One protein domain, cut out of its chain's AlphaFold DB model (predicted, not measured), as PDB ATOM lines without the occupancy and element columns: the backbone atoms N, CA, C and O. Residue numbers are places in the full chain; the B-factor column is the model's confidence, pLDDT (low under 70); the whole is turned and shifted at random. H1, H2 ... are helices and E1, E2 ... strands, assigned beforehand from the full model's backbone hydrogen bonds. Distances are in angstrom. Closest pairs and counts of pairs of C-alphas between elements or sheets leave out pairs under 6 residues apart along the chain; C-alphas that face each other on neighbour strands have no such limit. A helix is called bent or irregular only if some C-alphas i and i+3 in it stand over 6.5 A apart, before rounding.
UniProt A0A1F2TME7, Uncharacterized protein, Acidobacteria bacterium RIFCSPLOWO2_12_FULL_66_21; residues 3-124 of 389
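Overview. This is residues 3 to 124 of the 389 residues of an uncharacterized protein of Acidobacteria bacterium RIFCSPLOWO2_12_FULL_66_21 (UniProt A0A1F2TME7). A four-stranded antiparallel sheet forms a wall, with H2 running along one face and no named helix over the other. Two short helices, H3 and H4, graze the sheet at one end of its strands, and H1 grazes it toward the other end by E3; residues 40 to 46, in the long link from H1 to H2, stand free, as do residues 84 to 90, of which 84 and 85 belong to H3, while farther along the long link from H3 to E4 residues 95 to 96 pair with residues 74 to 75 of E3, antiparallel. The printed part has 122 residues with four named helices and four named strands, in the order E1 H1 H2 E2 E3 H3 E4 H4; the sheet's order is E1 E4 E2 E3 and the class is mixed, helices and strands. The whole is compact, with a radius of gyration of the C-alphas of 15.3 A and spans of 40 by 37 by 32 A.

Arrangement. In the sheet, E4, residues 105 to 113, and E2, residues 60 to 68, are inner strands, antiparallel at 167 degrees, with N 64 and O 109 2.8 A apart. E1, residues 7 to 11, is the edge strand beside E4, antiparallel at 173 degrees, with N 8 and O 110 2.9 A apart. E3, residues 73 to 79, is the other edge strand and makes a hairpin with E2, with N 65 and O 76 2.8 A apart. H2, residues 51 to 59, is on the sheet at a height over the sheet of 10.2 A, over E4 and E2; it runs along the strands, at 14 degrees to E4 on the local plane. Its closest C-alphas to E4 are those of Leu 59 and Leu 113, 5.7 A apart. H4, residues 115 to 122, only grazes the sheet, and is close to H2 but not clearly touching, about perpendicular at 87 degrees, the C-alphas of Leu 59 and Val 117 being closest at 6.3 A. H3, residues 80 to 85, only grazes the sheet; its closest C-alphas to E2 are those of Val 80 and Arg 61, 5.0 A. H1, residues 19 to 26, only grazes the sheet, Val 19 and Phe 74 of E3 having the closest C-alphas at 6.3 A, and is apart from H2. E1, H1 H2, E2 and E3, H3, E4 are split strand-helix-strand units, two same-way strands with another between them, each with a right-handed crossover. Every O i to N i+4 pair is within hydrogen-bond range in H2, H3 and H4, and 3 of 4 in H1.

Along the chain. E1 begins at C-alpha 7 (137.868, -14.263, 124.980) and is 13.5 A long. E2 and E4 measure 23.1 A and 23.3 A, E3 20.5 A and H2 12.3 A. H1 is irregular, with C-alphas 23 and 26 7.1 A apart. H4 ends at C-alpha 122 (131.107, -9.978, 117.773).

Size, cuts and confidence. The farthest C-alphas, of Arg 34 and Thr 124, are 45.9 A apart. The printed part has no cut. The links H1 to H2 and H3 to E4 are long. Mean pLDDT of the printed part is 86.5; residues 30 to 44 and 46 to 48 are under 70.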
ATOM      1  N   CYS A   3     132.064 -12.509 127.966       95.25
ATOM      2  CA  CYS A   3     132.352 -12.908 126.593       95.25
ATOM      3  C   CYS A   3     132.617 -11.670 125.731       95.25
ATOM      4  O   CYS A   3     131.876 -10.685 125.805       95.25
ATOM      5  N   SER A   4     133.667 -11.738 124.919       95.94
ATOM      6  CA  SER A   4     134.073 -10.734 123.936       95.94
ATOM      7  C   SER A   4     134.621 -11.438 122.689       95.94
ATOM      8  O   SER A   4     134.962 -12.617 122.764       95.94
ATOM      9  N   PRO A   5     134.801 -10.748 121.552       96.31
ATOM     10  CA  PRO A   5     135.389 -11.366 120.361       96.31
ATOM     11  C   PRO A   5     136.781 -11.979 120.586       96.31
ATOM     12  O   PRO A   5     137.209 -12.816 119.796       96.31
ATOM     13  N   SER A   6     137.493 -11.571 121.641       96.19
ATOM     14  CA  SER A   6     138.830 -12.066 121.971       96.19
ATOM     15  C   SER A   6     138.848 -13.158 123.038       96.19
ATOM     16  O   SER A   6     139.819 -13.901 123.091       96.19
ATOM     17  N   SER A   7     137.834 -13.269 123.904       96.75
ATOM     18  CA  SER A   7     137.868 -14.263 124.980       96.75
ATOM     19  C   SER A   7     136.502 -14.649 125.547       96.75
ATOM     20  O   SER A   7     135.493 -13.947 125.436       96.75
ATOM     21  N   PHE A   8     136.490 -15.802 126.209       98.00
ATOM     22  CA  PHE A   8     135.400 -16.266 127.056       98.00
ATOM     23  C   PHE A   8     135.919 -16.481 128.474       98.00
ATOM     24  O   PHE A   8     136.968 -17.086 128.661       98.00
ATOM     25  N   ARG A   9     135.155 -16.062 129.484       97.62
ATOM     26  CA  ARG A   9     135.453 -16.359 130.885       97.62
ATOM     27  C   ARG A   9     134.190 -16.689 131.668       97.62
ATOM     28  O   ARG A   9     133.207 -15.945 131.639       97.62
ATOM     29  N   ILE A  10     134.229 -17.743 132.467       97.06
ATOM     30  CA  ILE A  10     133.216 -18.037 133.482       97.06
ATOM     31  C   ILE A  10     133.890 -18.191 134.843       97.06
ATOM     32  O   ILE A  10     135.029 -18.638 134.931       97.06
ATOM     33  N   ASN A  11     133.212 -17.720 135.884       95.94
ATOM     34  CA  ASN A  11     133.657 -17.829 137.263       95.94
ATOM     35  C   ASN A  11     132.440 -18.106 138.138       95.94
ATOM     36  O   ASN A  11     131.410 -17.451 137.937       95.94
ATOM     37  N   ASP A  12     132.590 -19.013 139.089       95.44
ATOM     38  CA  ASP A  12     131.626 -19.303 140.146       95.44
ATOM     39  C   ASP A  12     132.268 -19.147 141.531       95.44
ATOM     40  O   ASP A  12     133.478 -18.960 141.664       95.44
ATOM     41  N   ASN A  13     131.427 -19.171 142.558       93.94
ATOM     42  CA  ASN A  13     131.792 -19.147 143.972       93.94
ATOM     43  C   ASN A  13     131.273 -20.404 144.694       93.94
ATOM     44  O   ASN A  13     130.853 -20.333 145.849       93.94
ATOM     45  N   CYS A  14     131.205 -21.533 143.982       91.62
ATOM     46  CA  CYS A  14     130.787 -22.815 144.539       91.62
ATOM     47  C   CYS A  14     131.967 -23.500 145.257       91.62
ATOM     48  O   CYS A  14     132.994 -22.885 145.524       91.62
ATOM     49  N   GLY A  15     131.840 -24.791 145.585       91.12
ATOM     50  CA  GLY A  15     132.841 -25.531 146.368       91.12
ATOM     51  C   GLY A  15     134.221 -25.718 145.716       91.12
ATOM     52  O   GLY A  15     135.140 -26.159 146.402       91.12
ATOM     53  N   GLY A  16     134.383 -25.366 144.437       91.62
ATOM     54  CA  GLY A  16     135.597 -25.646 143.670       91.62
ATOM     55  C   GLY A  16     135.726 -27.118 143.262       91.62
ATOM     56  O   GLY A  16     134.826 -27.927 143.480       91.62
ATOM     57  N   ILE A  17     136.848 -27.450 142.630       91.19
ATOM     58  CA  ILE A  17     137.250 -28.794 142.211       91.19
ATOM     59  C   ILE A  17     138.547 -29.106 142.962       91.19
ATOM     60  O   ILE A  17     139.509 -28.343 142.841       91.19
ATOM     61  N   SER A  18     138.577 -30.197 143.730       91.56
ATOM     62  CA  SER A  18     139.795 -30.622 144.429       91.56
ATOM     63  C   SER A  18     140.844 -31.157 143.457       91.56
ATOM     64  O   SER A  18     140.529 -31.541 142.328       91.56
ATOM     65  N   VAL A  19     142.104 -31.206 143.888       91.62
ATOM     66  CA  VAL A  19     143.206 -31.783 143.103       91.62
ATOM     67  C   VAL A  19     142.950 -33.264 142.825       91.62
ATOM     68  O   VAL A  19     143.197 -33.725 141.712       91.62
ATOM     69  N   GLU A  20     142.412 -33.993 143.802       89.31
ATOM     70  CA  GLU A  20     142.012 -35.396 143.662       89.31
ATOM     71  C   GLU A  20     140.937 -35.556 142.578       89.31
ATOM     72  O   GLU A  20     141.170 -36.233 141.579       89.31
ATOM     73  N   ILE A  21     139.819 -34.820 142.680       86.31
ATOM     74  CA  ILE A  21     138.742 -34.867 141.676       86.31
ATOM     75  C   ILE A  21     139.259 -34.443 140.297       86.31
ATOM     76  O   ILE A  21     138.863 -35.022 139.286       86.31
ATOM     77  N   ALA A  22     140.129 -33.434 140.220       88.19
ATOM     78  CA  ALA A  22     140.724 -33.001 138.960       88.19
ATOM     79  C   ALA A  22     141.566 -34.109 138.309       88.19
ATOM     80  O   ALA A  22     141.448 -34.326 137.103       88.19
ATOM     81  N   THR A  23     142.375 -34.810 139.104       85.88
ATOM     82  CA  THR A  23     143.302 -35.851 138.640       85.88
ATOM     83  C   THR A  23     142.572 -37.136 138.263       85.88
ATOM     84  O   THR A  23     142.873 -37.741 137.239       85.88
ATOM     85  N   GLU A  24     141.593 -37.545 139.068       83.12
ATOM     86  CA  GLU A  24     140.977 -38.870 138.958       83.12
ATOM     87  C   GLU A  24     139.668 -38.866 138.159       83.12
ATOM     88  O   GLU A  24     139.262 -39.905 137.641       83.12
ATOM     89  N   TYR A  25     139.006 -37.711 138.003       76.94
ATOM     90  CA  TYR A  25     137.634 -37.678 137.490       76.94
ATOM     91  C   TYR A  25     137.333 -36.555 136.483       76.94
ATOM     92  O   TYR A  25     136.960 -36.821 135.337       76.94
ATOM     93  N   ALA A  26     137.472 -35.282 136.865       78.50
ATOM     94  CA  ALA A  26     136.883 -34.149 136.135       78.50
ATOM     95  C   ALA A  26     137.378 -34.016 134.683       78.50
ATOM     96  O   ALA A  26     136.634 -33.553 133.800       78.50
ATOM     97  N   PHE A  27     138.613 -34.443 134.417       79.81
ATOM     98  CA  PHE A  27     139.252 -34.359 133.104       79.81
ATOM     99  C   PHE A  27     139.303 -35.684 132.332       79.81
ATOM    100  O   PHE A  27     139.621 -35.662 131.144       79.81
ATOM    101  N   ASN A  28     138.825 -36.787 132.914       79.38
ATOM    102  CA  ASN A  28     138.643 -38.055 132.205       79.38
ATOM    103  C   ASN A  28     137.449 -37.993 131.240       79.38
ATOM    104  O   ASN A  28     136.461 -37.289 131.478       79.38
ATOM    105  N   PHE A  29     137.531 -38.673 130.093       74.69
ATOM    106  CA  PHE A  29     136.442 -38.676 129.113       74.69
ATOM    107  C   PHE A  29     135.362 -39.689 129.475       74.69
ATOM    108  O   PHE A  29     135.602 -40.890 129.517       74.69
ATOM    109  N   GLY A  30     134.139 -39.187 129.637       68.12
ATOM    110  CA  GLY A  30     133.039 -40.001 130.131       68.12
ATOM    111  C   GLY A  30     133.093 -40.117 131.648       68.12
ATOM    112  O   GLY A  30     133.761 -39.339 132.321       68.12
ATOM    113  N   ARG A  31     132.324 -41.063 132.165       67.62
ATOM    114  CA  ARG A  31     132.210 -41.352 133.586       67.62
ATOM    115  C   ARG A  31     132.239 -42.863 133.753       67.62
ATOM    116  O   ARG A  31     131.547 -43.537 132.987       67.62
ATOM    117  N   ASP A  32     132.998 -43.381 134.720       63.38
ATOM    118  CA  ASP A  32     132.840 -44.784 135.103       63.38
ATOM    119  C   ASP A  32     131.468 -44.933 135.784       63.38
ATOM    120  O   ASP A  32     131.215 -44.285 136.800       63.38
ATOM    121  N   PRO A  33     130.547 -45.747 135.238       56.00
ATOM    122  CA  PRO A  33     129.219 -45.938 135.817       56.00
ATOM    123  C   PRO A  33     129.235 -46.599 137.206       56.00
ATOM    124  O   PRO A  33     128.178 -46.727 137.815       56.00
ATOM    125  N   ARG A  34     130.396 -47.056 137.694       52.22
ATOM    126  CA  ARG A  34     130.592 -47.627 139.036       52.22
ATOM    127  C   ARG A  34     131.107 -46.606 140.051       52.22
ATOM    128  O   ARG A  34     131.079 -46.890 141.245       52.22
ATOM    129  N   GLU A  35     131.582 -45.451 139.592       55.25
ATOM    130  CA  GLU A  35     132.098 -44.385 140.448       55.25
ATOM    131  C   GLU A  35     130.974 -43.407 140.783       55.25
ATOM    132  O   GLU A  35     130.637 -42.498 140.012       55.25
ATOM    133  N   HIS A  36     130.385 -43.618 141.958       53.62
ATOM    134  CA  HIS A  36     129.579 -42.606 142.619       53.62
ATOM    135  C   HIS A  36     130.508 -41.691 143.413       53.62
ATOM    136  O   HIS A  36     131.296 -42.165 144.228       53.62
ATOM    137  N   THR A  37     130.438 -40.391 143.156       54.69
ATOM    138  CA  THR A  37     131.200 -39.393 143.924       54.69
ATOM    139  C   THR A  37     130.236 -38.646 144.834       54.69
ATOM    140  O   THR A  37     129.054 -38.565 144.521       54.69
ATOM    141  N   GLU A  38     130.707 -38.029 145.919       48.91
ATOM    142  CA  GLU A  38     129.862 -37.130 146.732       48.91
ATOM    143  C   GLU A  38     129.307 -35.936 145.921       48.91
ATOM    144  O   GLU A  38     128.349 -35.287 146.335       48.91
ATOM    145  N   ALA A  39     129.872 -35.664 144.734       47.88
ATOM    146  CA  ALA A  39     129.347 -34.702 143.765       47.88
ATOM    147  C   ALA A  39     128.110 -35.212 142.990       47.88
ATOM    148  O   ALA A  39     127.504 -34.443 142.236       47.88
ATOM    149  N   ASP A  40     127.706 -36.472 143.187       53.28
ATOM    150  CA  ASP A  40     126.390 -36.992 142.812       53.28
ATOM    151  C   ASP A  40     125.349 -36.481 143.783       53.28
ATOM    152  O   ASP A  40     124.825 -37.191 144.635       53.28
ATOM    153  N   THR A  41     125.053 -35.198 143.654       53.56
ATOM    154  CA  THR A  41     123.887 -34.645 144.314       53.56
ATOM    155  C   THR A  41     122.647 -35.378 143.810       53.56
ATOM    156  O   THR A  41     122.497 -35.560 142.593       53.56
ATOM    157  N   GLU A  42     121.732 -35.701 144.722       57.88
ATOM    158  CA  GLU A  42     120.333 -35.991 144.399       57.88
ATOM    159  C   GLU A  42     119.841 -34.967 143.355       57.88
ATOM    160  O   GLU A  42     120.090 -33.761 143.456       57.88
ATOM    161  N   ALA A  43     119.249 -35.459 142.269       60.56
ATOM    162  CA  ALA A  43     118.817 -34.675 141.113       60.56
ATOM    163  C   ALA A  43     119.908 -33.879 140.335       60.56
ATOM    164  O   ALA A  43     119.601 -32.907 139.636       60.56
ATOM    165  N   GLY A  44     121.179 -34.295 140.361       68.81
ATOM    166  CA  GLY A  44     122.272 -33.615 139.649       68.81
ATOM    167  C   GLY A  44     122.115 -33.536 138.115       68.81
ATOM    168  O   GLY A  44     121.663 -34.466 137.447       68.81
ATOM    169  N   ILE A  45     122.549 -32.421 137.505       76.88
ATOM    170  CA  ILE A  45     122.587 -32.269 136.033       76.88
ATOM    171  C   ILE A  45     123.779 -33.048 135.432       76.88
ATOM    172  O   ILE A  45     123.717 -33.582 134.323       76.88
ATOM    173  N   GLY A  46     124.918 -33.099 136.119       69.38
ATOM    174  CA  GLY A  46     126.225 -33.470 135.559       69.38
ATOM    175  C   GLY A  46     126.510 -34.964 135.346       69.38
ATOM    176  O   GLY A  46     127.536 -35.432 135.806       69.38
ATOM    177  N   ILE A  47     125.688 -35.716 134.608       64.38
ATOM    178  CA  ILE A  47     125.861 -37.188 134.534       64.38
ATOM    179  C   ILE A  47     126.931 -37.739 133.575       64.38
ATOM    180  O   ILE A  47     127.536 -38.761 133.859       64.38
ATOM    181  N   TYR A  48     127.191 -37.102 132.427       66.00
ATOM    182  CA  TYR A  48     128.007 -37.735 131.369       66.00
ATOM    183  C   TYR A  48     129.509 -37.440 131.453       66.00
ATOM    184  O   TYR A  48     130.262 -37.924 130.615       66.00
ATOM    185  N   GLY A  49     129.944 -36.548 132.345       73.00
ATOM    186  CA  GLY A  49     131.347 -36.124 132.445       73.00
ATOM    187  C   GLY A  49     131.898 -35.339 131.242       73.00
ATOM    188  O   GLY A  49     132.944 -34.721 131.352       73.00
ATOM    189  N   ILE A  50     131.225 -35.269 130.089       79.31
ATOM    190  CA  ILE A  50     131.793 -34.701 128.844       79.31
ATOM    191  C   ILE A  50     131.502 -33.212 128.590       79.31
ATOM    192  O   ILE A  50     132.124 -32.608 127.715       79.31
ATOM    193  N   GLY A  51     130.542 -32.618 129.306       85.06
ATOM    194  CA  GLY A  51     129.961 -31.313 128.956       85.06
ATOM    195  C   GLY A  51     130.979 -30.171 128.905       85.06
ATOM    196  O   GLY A  51     131.111 -29.512 127.874       85.06
ATOM    197  N   MET A  52     131.730 -29.984 129.996       88.69
ATOM    198  CA  MET A  52     132.756 -28.941 130.110       88.69
ATOM    199  C   MET A  52     133.842 -29.100 129.039       88.69
ATOM    200  O   MET A  52     134.076 -28.179 128.262       88.69
ATOM    201  N   LYS A  53     134.448 -30.290 128.939       87.56
ATOM    202  CA  LYS A  53     135.515 -30.598 127.974       87.56
ATOM    203  C   LYS A  53     135.090 -30.295 126.537       87.56
ATOM    204  O   LYS A  53     135.748 -29.538 125.829       87.56
ATOM    205  N   ARG A  54     133.930 -30.815 126.119       88.69
ATOM    206  CA  ARG A  54     133.387 -30.567 124.775       88.69
ATOM    207  C   ARG A  54     133.145 -29.079 124.523       88.69
ATOM    208  O   ARG A  54     133.373 -28.626 123.403       88.69
ATOM    209  N   ALA A  55     132.659 -28.332 125.514       91.88
ATOM    210  CA  ALA A  55     132.457 -26.893 125.375       91.88
ATOM    211  C   ALA A  55     133.793 -26.161 125.175       91.88
ATOM    212  O   ALA A  55     133.908 -25.379 124.237       91.88
ATOM    213  N   LEU A  56     134.813 -26.478 125.975       93.88
ATOM    214  CA  LEU A  56     136.145 -25.874 125.878       93.88
ATOM    215  C   LEU A  56     136.786 -26.092 124.505       93.88
ATOM    216  O   LEU A  56     137.141 -25.120 123.840       93.88
ATOM    217  N   PHE A  57     136.821 -27.339 124.022       91.62
ATOM    218  CA  PHE A  57     137.374 -27.656 122.700       91.62
ATOM    219  C   PHE A  57     136.600 -27.006 121.544       91.62
ATOM    220  O   PHE A  57     137.173 -26.739 120.482       91.62
ATOM    221  N   LYS A  58     135.294 -26.755 121.722       93.88
ATOM    222  CA  LYS A  58     134.466 -26.043 120.737       93.88
ATOM    223  C   LYS A  58     134.673 -24.530 120.771       93.88
ATOM    224  O   LYS A  58     134.602 -23.915 119.714       93.88
ATOM    225  N   LEU A  59     134.911 -23.944 121.943       96.12
ATOM    226  CA  LEU A  59     135.080 -22.500 122.104       96.12
ATOM    227  C   LEU A  59     136.423 -22.017 121.557       96.12
ATOM    228  O   LEU A  59     136.459 -21.032 120.820       96.12
ATOM    229  N   GLY A  60     137.515 -22.711 121.879       95.62
ATOM    230  CA  GLY A  60     138.853 -22.229 121.558       95.62
ATOM    231  C   GLY A  60     139.920 -23.307 121.468       95.62
ATOM    232  O   GLY A  60     139.649 -24.497 121.637       95.62
ATOM    233  N   ARG A  61     141.136 -22.861 121.152       95.56
ATOM    234  CA  ARG A  61     142.348 -23.686 121.043       95.56
ATOM    235  C   ARG A  61     143.266 -23.528 122.251       95.56
ATOM    236  O   ARG A  61     144.125 -24.373 122.456       95.56
ATOM    237  N   GLN A  62     143.062 -22.497 123.071       96.44
ATOM    238  CA  GLN A  62     143.764 -22.333 124.340       96.44
ATOM    239  C   GLN A  62     142.798 -21.965 125.456       96.44
ATOM    240  O   GLN A  62     142.039 -20.995 125.338       96.44
ATOM    241  N   PHE A  63     142.847 -22.728 126.543       96.75
ATOM    242  CA  PHE A  63     142.041 -22.477 127.729       96.75
ATOM    243  C   PHE A  63     142.820 -22.722 129.019       96.75
ATOM    244  O   PHE A  63     143.757 -23.516 129.068       96.75
ATOM    245  N   ASN A  64     142.405 -22.023 130.067       96.44
ATOM    246  CA  ASN A  64     142.956 -22.100 131.405       96.44
ATOM    247  C   ASN A  64     141.833 -22.398 132.400       96.44
ATOM    248  O   ASN A  64     140.765 -21.784 132.343       96.44
ATOM    249  N   ILE A  65     142.086 -23.323 133.316       95.62
ATOM    250  CA  ILE A  65     141.193 -23.651 134.421       95.62
ATOM    251  C   ILE A  65     141.955 -23.429 135.712       95.62
ATOM    252  O   ILE A  65     143.016 -24.004 135.930       95.62
ATOM    253  N   GLN A  66     141.388 -22.600 136.571       95.56
ATOM    254  CA  GLN A  66     141.856 -22.383 137.923       95.56
ATOM    255  C   GLN A  66     140.718 -22.739 138.862       95.56
ATOM    256  O   GLN A  66     139.636 -22.162 138.764       95.56
ATOM    257  N   SER A  67     140.957 -23.679 139.765       95.31
ATOM    258  CA  SER A  67     139.971 -24.067 140.764       95.31
ATOM    259  C   SER A  67     140.639 -24.252 142.109       95.31
ATOM    260  O   SER A  67     141.814 -24.626 142.185       95.31
ATOM    261  N   HIS A  68     139.892 -23.965 143.165       93.69
ATOM    262  CA  HIS A  68     140.340 -24.207 144.521       93.69
ATOM    263  C   HIS A  68     139.166 -24.478 145.451       93.69
ATOM    264  O   HIS A  68     138.093 -23.878 145.340       93.69
ATOM    265  N   THR A  69     139.417 -25.389 146.379       93.00
ATOM    266  CA  THR A  69     138.540 -25.722 147.495       93.00
ATOM    267  C   THR A  69     139.010 -24.967 148.743       93.00
ATOM    268  O   THR A  69     139.816 -24.035 148.667       93.00
ATOM    269  N   LYS A  70     138.513 -25.362 149.922       89.69
ATOM    270  CA  LYS A  70     139.052 -24.885 151.204       89.69
ATOM    271  C   LYS A  70     140.447 -25.434 151.502       89.69
ATOM    272  O   LYS A  70     141.165 -24.820 152.290       89.69
ATOM    273  N   ASP A  71     140.828 -26.544 150.874       90.50
ATOM    274  CA  ASP A  71     141.990 -27.341 151.275       90.50
ATOM    275  C   ASP A  71     143.100 -27.321 150.219       90.50
ATOM    276  O   ASP A  71     144.284 -27.301 150.551       90.50
ATOM    277  N   ASP A  72     142.742 -27.218 148.940       92.69
ATOM    278  CA  ASP A  72     143.686 -27.309 147.829       92.69
ATOM    279  C   ASP A  72     143.328 -26.394 146.648       92.69
ATOM    280  O   ASP A  72     142.274 -25.760 146.599       92.69
ATOM    281  N   ALA A  73     144.271 -26.252 145.716       95.38
ATOM    282  CA  ALA A  73     144.110 -25.444 144.517       95.38
ATOM    283  C   ALA A  73     144.956 -25.998 143.371       95.38
ATOM    284  O   ALA A  73     146.093 -26.436 143.579       95.38
ATOM    285  N   PHE A  74     144.454 -25.886 142.143       95.50
ATOM    286  CA  PHE A  74     145.219 -26.204 140.942       95.50
ATOM    287  C   PHE A  74     145.005 -25.186 139.823       95.50
ATOM    288  O   PHE A  74     144.041 -24.417 139.794       95.50
ATOM    289  N   VAL A  75     145.945 -25.202 138.882       95.75
ATOM    290  CA  VAL A  75     145.857 -24.508 137.601       95.75
ATOM    291  C   VAL A  75     146.174 -25.499 136.490       95.75
ATOM    292  O   VAL A  75     147.157 -26.233 136.584       95.75
ATOM    293  N   MET A  76     145.368 -25.497 135.434       94.88
ATOM    294  CA  MET A  76     145.560 -26.308 134.235       94.88
ATOM    295  C   MET A  76     145.459 -25.412 133.000       94.88
ATOM    296  O   MET A  76     144.405 -24.833 132.737       94.88
ATOM    297  N   SER A  77     146.542 -25.340 132.230       95.75
ATOM    298  CA  SER A  77     146.622 -24.566 130.988       95.75
ATOM    299  C   SER A  77     146.778 -25.516 129.813       95.75
ATOM    300  O   SER A  77     147.748 -26.266 129.755       95.75
ATOM    301  N   VAL A  78     145.850 -25.466 128.862       94.75
ATOM    302  CA  VAL A  78     145.809 -26.405 127.739       94.75
ATOM    303  C   VAL A  78     145.921 -25.650 126.426       94.75
ATOM    304  O   VAL A  78     145.108 -24.774 126.132       94.75
ATOM    305  N   ASP A  79     146.914 -26.033 125.625       94.94
ATOM    306  CA  ASP A  79     146.999 -25.732 124.197       94.94
ATOM    307  C   ASP A  79     146.512 -26.968 123.435       94.94
ATOM    308  O   ASP A  79     147.170 -28.008 123.414       94.94
ATOM    309  N   VAL A  80     145.314 -26.861 122.865       93.00
ATOM    310  CA  VAL A  80     144.587 -27.973 122.248       93.00
ATOM    311  C   VAL A  80     145.343 -28.532 121.051       93.00
ATOM    312  O   VAL A  80     145.305 -29.739 120.839       93.00
ATOM    313  N   ASP A  81     146.040 -27.691 120.287       92.44
ATOM    314  CA  ASP A  81     146.775 -28.146 119.107       92.44
ATOM    315  C   ASP A  81     148.028 -28.920 119.507       92.44
ATOM    316  O   ASP A  81     148.295 -29.985 118.951       92.44
ATOM    317  N   LYS A  82     148.770 -28.427 120.507       92.94
ATOM    318  CA  LYS A  82     149.941 -29.140 121.039       92.94
ATOM    319  C   LYS A  82     149.552 -30.455 121.700       92.94
ATOM    320  O   LYS A  82     150.203 -31.466 121.458       92.94
ATOM    321  N   TRP A  83     148.488 -30.438 122.499       91.50
ATOM    322  CA  TRP A  83     147.956 -31.632 123.150       91.50
ATOM    323  C   TRP A  83     147.493 -32.668 122.115       91.50
ATOM    324  O   TRP A  83     147.925 -33.815 122.157       91.50
ATOM    325  N   ALA A  84     146.707 -32.256 121.113       89.38
ATOM    326  CA  ALA A  84     146.198 -33.161 120.080       89.38
ATOM    327  C   ALA A  84     147.288 -33.702 119.134       89.38
ATOM    328  O   ALA A  84     147.109 -34.765 118.543       89.38
ATOM    329  N   ALA A  85     148.412 -32.993 118.977       92.12
ATOM    330  CA  ALA A  85     149.545 -33.459 118.176       92.12
ATOM    331  C   ALA A  85     150.302 -34.632 118.828       92.12
ATOM    332  O   ALA A  85     150.992 -35.378 118.129       92.12
ATOM    333  N   ASN A  86     150.171 -34.828 120.144       90.00
ATOM    334  CA  ASN A  86     150.797 -35.937 120.853       90.00
ATOM    335  C   ASN A  86     149.908 -37.189 120.816       90.00
ATOM    336  O   ASN A  86     149.168 -37.489 121.744       90.00
ATOM    337  N   ALA A  87     149.994 -37.961 119.732       85.75
ATOM    338  CA  ALA A  87     149.165 -39.157 119.549       85.75
ATOM    339  C   ALA A  87     149.395 -40.270 120.595       85.75
ATOM    340  O   ALA A  87     148.599 -41.202 120.665       85.75
ATOM    341  N   GLN A  88     150.484 -40.205 121.366       88.44
ATOM    342  CA  GLN A  88     150.893 -41.254 122.307       88.44
ATOM    343  C   GLN A  88     150.547 -40.924 123.760       88.44
ATOM    344  O   GLN A  88     150.513 -41.830 124.587       88.44
ATOM    345  N   ASN A  89     150.301 -39.651 124.074       86.56
ATOM    346  CA  ASN A  89     149.957 -39.209 125.417       86.56
ATOM    347  C   ASN A  89     148.896 -38.105 125.352       86.56
ATOM    348  O   ASN A  89     149.147 -37.027 124.813       86.56
ATOM    349  N   TRP A  90     147.720 -38.401 125.906       85.56
ATOM    350  CA  TRP A  90     146.572 -37.494 125.969       85.56
ATOM    351  C   TRP A  90     146.321 -36.954 127.380       85.56
ATOM    352  O   TRP A  90     145.272 -36.350 127.621       85.56
ATOM    353  N   ASP A  91     147.268 -37.132 128.297       88.12
ATOM    354  CA  ASP A  91     147.176 -36.603 129.649       88.12
ATOM    355  C   ASP A  91     147.170 -35.071 129.629       88.12
ATOM    356  O   ASP A  91     147.812 -34.413 128.801       88.12
ATOM    357  N   LEU A  92     146.409 -34.494 130.555       89.38
ATOM    358  CA  LEU A  92     146.361 -33.057 130.782       89.38
ATOM    359  C   LEU A  92     147.170 -32.734 132.033       89.38
ATOM    360  O   LEU A  92     146.863 -33.201 133.126       89.38
ATOM    361  N   GLU A  93     148.202 -31.912 131.872       90.94
ATOM    362  CA  GLU A  93     149.045 -31.501 132.988       90.94
ATOM    363  C   GLU A  93     148.338 -30.450 133.848       90.94
ATOM    364  O   GLU A  93     147.964 -29.373 133.374       90.94
ATOM    365  N   LEU A  94     148.218 -30.735 135.144       93.25
ATOM    366  CA  LEU A  94     147.803 -29.765 136.150       93.25
ATOM    367  C   LEU A  94     148.971 -29.418 137.069       93.25
ATOM    368  O   LEU A  94     149.846 -30.236 137.350       93.25
ATOM    369  N   ARG A  95     148.969 -28.187 137.576       94.75
ATOM    370  CA  ARG A  95     149.942 -27.705 138.554       94.75
ATOM    371  C   ARG A  95     149.233 -27.355 139.850       94.75
ATOM    372  O   ARG A  95     148.346 -26.500 139.853       94.75
ATOM    373  N   ILE A  96     149.697 -27.929 140.959       94.62
ATOM    374  CA  ILE A  96     149.258 -27.520 142.296       94.62
ATOM    375  C   ILE A  96     149.613 -26.041 142.498       94.62
ATOM    376  O   ILE A  96     150.736 -25.588 142.240       94.62
ATOM    377  N   ALA A  97     148.626 -25.268 142.924       88.88
ATOM    378  CA  ALA A  97     148.739 -23.841 143.148       88.88
ATOM    379  C   ALA A  97     148.548 -23.517 144.630       88.88
ATOM    380  O   ALA A  97     148.019 -24.306 145.406       88.88
ATOM    381  N   LYS A  98     148.984 -22.322 145.032       85.56
ATOM    382  CA  LYS A  98     148.546 -21.759 146.310       85.56
ATOM    383  C   LYS A  98     147.115 -21.262 146.147       85.56
ATOM    384  O   LYS A  98     146.785 -20.731 145.085       85.56
ATOM    385  N   GLN A  99     146.308 -21.398 147.195       77.44
ATOM    386  CA  GLN A  99     144.948 -20.869 147.204       77.44
ATOM    387  C   GLN A  99     144.971 -19.366 146.880       77.44
ATOM    388  O   GLN A  99     145.639 -18.600 147.583       77.44
ATOM    389  N   PRO A 100     144.300 -18.936 145.800       71.25
ATOM    390  CA  PRO A 100     144.324 -17.544 145.366       71.25
ATOM    391  C   PRO A 100     143.472 -16.649 146.274       71.25
ATOM    392  O   PRO A 100     143.756 -15.459 146.407       71.25
ATOM    393  N   THR A 101     142.430 -17.212 146.894       75.31
ATOM    394  CA  THR A 101     141.463 -16.529 147.761       75.31
ATOM    395  C   THR A 101     140.998 -17.456 148.884       75.31
ATOM    396  O   THR A 101     141.189 -18.664 148.806       75.31
ATOM    397  N   LYS A 102     140.367 -16.890 149.925       75.38
ATOM    398  CA  LYS A 102     139.748 -17.673 151.013       75.38
ATOM    399  C   LYS A 102     138.464 -18.386 150.590       75.38
ATOM    400  O   LYS A 102     138.183 -19.472 151.077       75.38
ATOM    401  N   GLU A 103     137.679 -17.754 149.721       87.44
ATOM    402  CA  GLU A 103     136.406 -18.306 149.253       87.44
ATOM    403  C   GLU A 103     136.650 -19.256 148.086       87.44
ATOM    404  O   GLU A 103     137.334 -18.810 147.159       87.44
ATOM    405  N   PRO A 104     136.124 -20.497 148.106       93.88
ATOM    406  CA  PRO A 104     136.296 -21.482 147.039       93.88
ATOM    407  C   PRO A 104     135.621 -21.050 145.730       93.88
ATOM    408  O   PRO A 104     134.787 -20.139 145.703       93.88
ATOM    409  N   GLY A 105     135.999 -21.699 144.630       95.00
ATOM    410  CA  GLY A 105     135.360 -21.484 143.337       95.00
ATOM    411  C   GLY A 105     136.191 -21.969 142.160       95.00
ATOM    412  O   GLY A 105     137.317 -22.448 142.310       95.00
ATOM    413  N   THR A 106     135.628 -21.826 140.962       95.38
ATOM    414  CA  THR A 106     136.311 -22.169 139.712       95.38
ATOM    415  C   THR A 106     136.241 -21.018 138.719       95.38
ATOM    416  O   THR A 106     135.173 -20.489 138.422       95.38
ATOM    417  N   THR A 107     137.387 -20.649 138.149       96.31
ATOM    418  CA  THR A 107     137.495 -19.791 136.967       96.31
ATOM    419  C   THR A 107     137.937 -20.627 135.773       96.31
ATOM    420  O   THR A 107     138.951 -21.318 135.813       96.31
ATOM    421  N   ILE A 108     137.210 -20.492 134.670       96.88
ATOM    422  CA  ILE A 108     137.565 -21.047 133.367       96.88
ATOM    423  C   ILE A 108     137.683 -19.889 132.381       96.88
ATOM    424  O   ILE A 108     136.776 -19.058 132.280       96.88
ATOM    425  N   GLU A 109     138.777 -19.849 131.632       97.81
ATOM    426  CA  GLU A 109     139.057 -18.824 130.633       97.81
ATOM    427  C   GLU A 109     139.502 -19.453 129.310       97.81
ATOM    428  O   GLU A 109     140.255 -20.419 129.294       97.81
ATOM    429  N   VAL A 110     139.031 -18.905 128.192       97.88
ATOM    430  CA  VAL A 110     139.414 -19.291 126.831       97.88
ATOM    431  C   VAL A 110     139.890 -18.029 126.121       97.88
ATOM    432  O   VAL A 110     139.089 -17.123 125.888       97.88
ATOM    433  N   ASN A 111     141.186 -17.967 125.808       92.88
ATOM    434  CA  ASN A 111     141.848 -16.762 125.287       92.88
ATOM    435  C   ASN A 111     142.143 -16.829 123.781       92.88
ATOM    436  O   ASN A 111     142.283 -15.790 123.147       92.88
ATOM    437  N   ASP A 112     142.207 -18.031 123.204       96.12
ATOM    438  CA  ASP A 112     142.324 -18.232 121.755       96.12
ATOM    439  C   ASP A 112     141.030 -18.860 121.228       96.12
ATOM    440  O   ASP A 112     140.888 -20.085 121.161       96.12
ATOM    441  N   LEU A 113     140.029 -18.016 120.958       97.44
ATOM    442  CA  LEU A 113     138.731 -18.452 120.441       97.44
ATOM    443  C   LEU A 113     138.852 -18.945 118.998       97.44
ATOM    444  O   LEU A 113     139.578 -18.391 118.175       97.44
ATOM    445  N   ARG A 114     138.047 -19.947 118.633       97.00
ATOM    446  CA  ARG A 114     137.935 -20.349 117.226       97.00
ATOM    447  C   ARG A 114     137.358 -19.189 116.396       97.00
ATOM    448  O   ARG A 114     136.449 -18.514 116.883       97.00
ATOM    449  N   PRO A 115     137.768 -19.010 115.123       96.69
ATOM    450  CA  PRO A 115     137.330 -17.871 114.309       96.69
ATOM    451  C   PRO A 115     135.807 -17.687 114.245       96.69
ATOM    452  O   PRO A 115     135.315 -16.582 114.444       96.69
ATOM    453  N   GLY A 116     135.046 -18.772 114.057       96.62
ATOM    454  CA  GLY A 116     133.580 -18.704 114.031       96.62
ATOM    455  C   GLY A 116     132.950 -18.315 115.375       96.62
ATOM    456  O   GLY A 116     131.930 -17.639 115.399       96.62
ATOM    457  N   VAL A 117     133.575 -18.681 116.501       96.75
ATOM    458  CA  VAL A 117     133.106 -18.300 117.847       96.75
ATOM    459  C   VAL A 117     133.381 -16.820 118.102       96.75
ATOM    460  O   VAL A 117     132.504 -16.111 118.584       96.75
ATOM    461  N   SER A 118     134.571 -16.343 117.726       97.44
ATOM    462  CA  SER A 118     134.933 -14.923 117.792       97.44
ATOM    463  C   SER A 118     133.958 -14.052 116.985       97.44
ATOM    464  O   SER A 118     133.456 -13.049 117.494       97.44
ATOM    465  N   GLN A 119     133.618 -14.478 115.762       97.12
ATOM    466  CA  GLN A 119     132.638 -13.802 114.905       97.12
ATOM    467  C   GLN A 119     131.225 -13.804 115.509       97.12
ATOM    468  O   GLN A 119     130.562 -12.766 115.519       97.12
ATOM    469  N   GLU A 120     130.768 -14.930 116.067       95.44
ATOM    470  CA  GLU A 120     129.464 -14.998 116.742       95.44
ATOM    471  C   GLU A 120     129.420 -14.053 117.953       95.44
ATOM    472  O   GLU A 120     128.471 -13.287 118.108       95.44
ATOM    473  N   PHE A 121     130.476 -14.020 118.772       95.94
ATOM    474  CA  PHE A 121     130.560 -13.127 119.934       95.94
ATOM    475  C   PHE A 121     130.625 -11.643 119.541       95.94
ATOM    476  O   PHE A 121     130.217 -10.787 120.328       95.94
ATOM    477  N   ALA A 122     131.110 -11.328 118.336       95.88
ATOM    478  CA  ALA A 122     131.107  -9.978 117.773       95.88
ATOM    479  C   ALA A 122     129.739  -9.549 117.213       95.88
ATOM    480  O   ALA A 122     129.524  -8.363 116.959       95.88
ATOM    481  N   THR A 123     128.809 -10.487 117.016       96.06
ATOM    482  CA  THR A 123     127.513 -10.199 116.399       96.06
ATOM    483  C   THR A 123     126.628  -9.374 117.333       96.06
ATOM    484  O   THR A 123     126.438  -9.700 118.510       96.06
ATOM    485  N   THR A 124     126.013  -8.317 116.799       93.56
ATOM    486  CA  THR A 124     125.059  -7.491 117.545       93.56
ATOM    487  C   THR A 124     123.914  -8.349 118.095       93.56
ATOM    488  O   THR A 124     123.335  -9.194 117.408       93.56
TER     489      THR A 124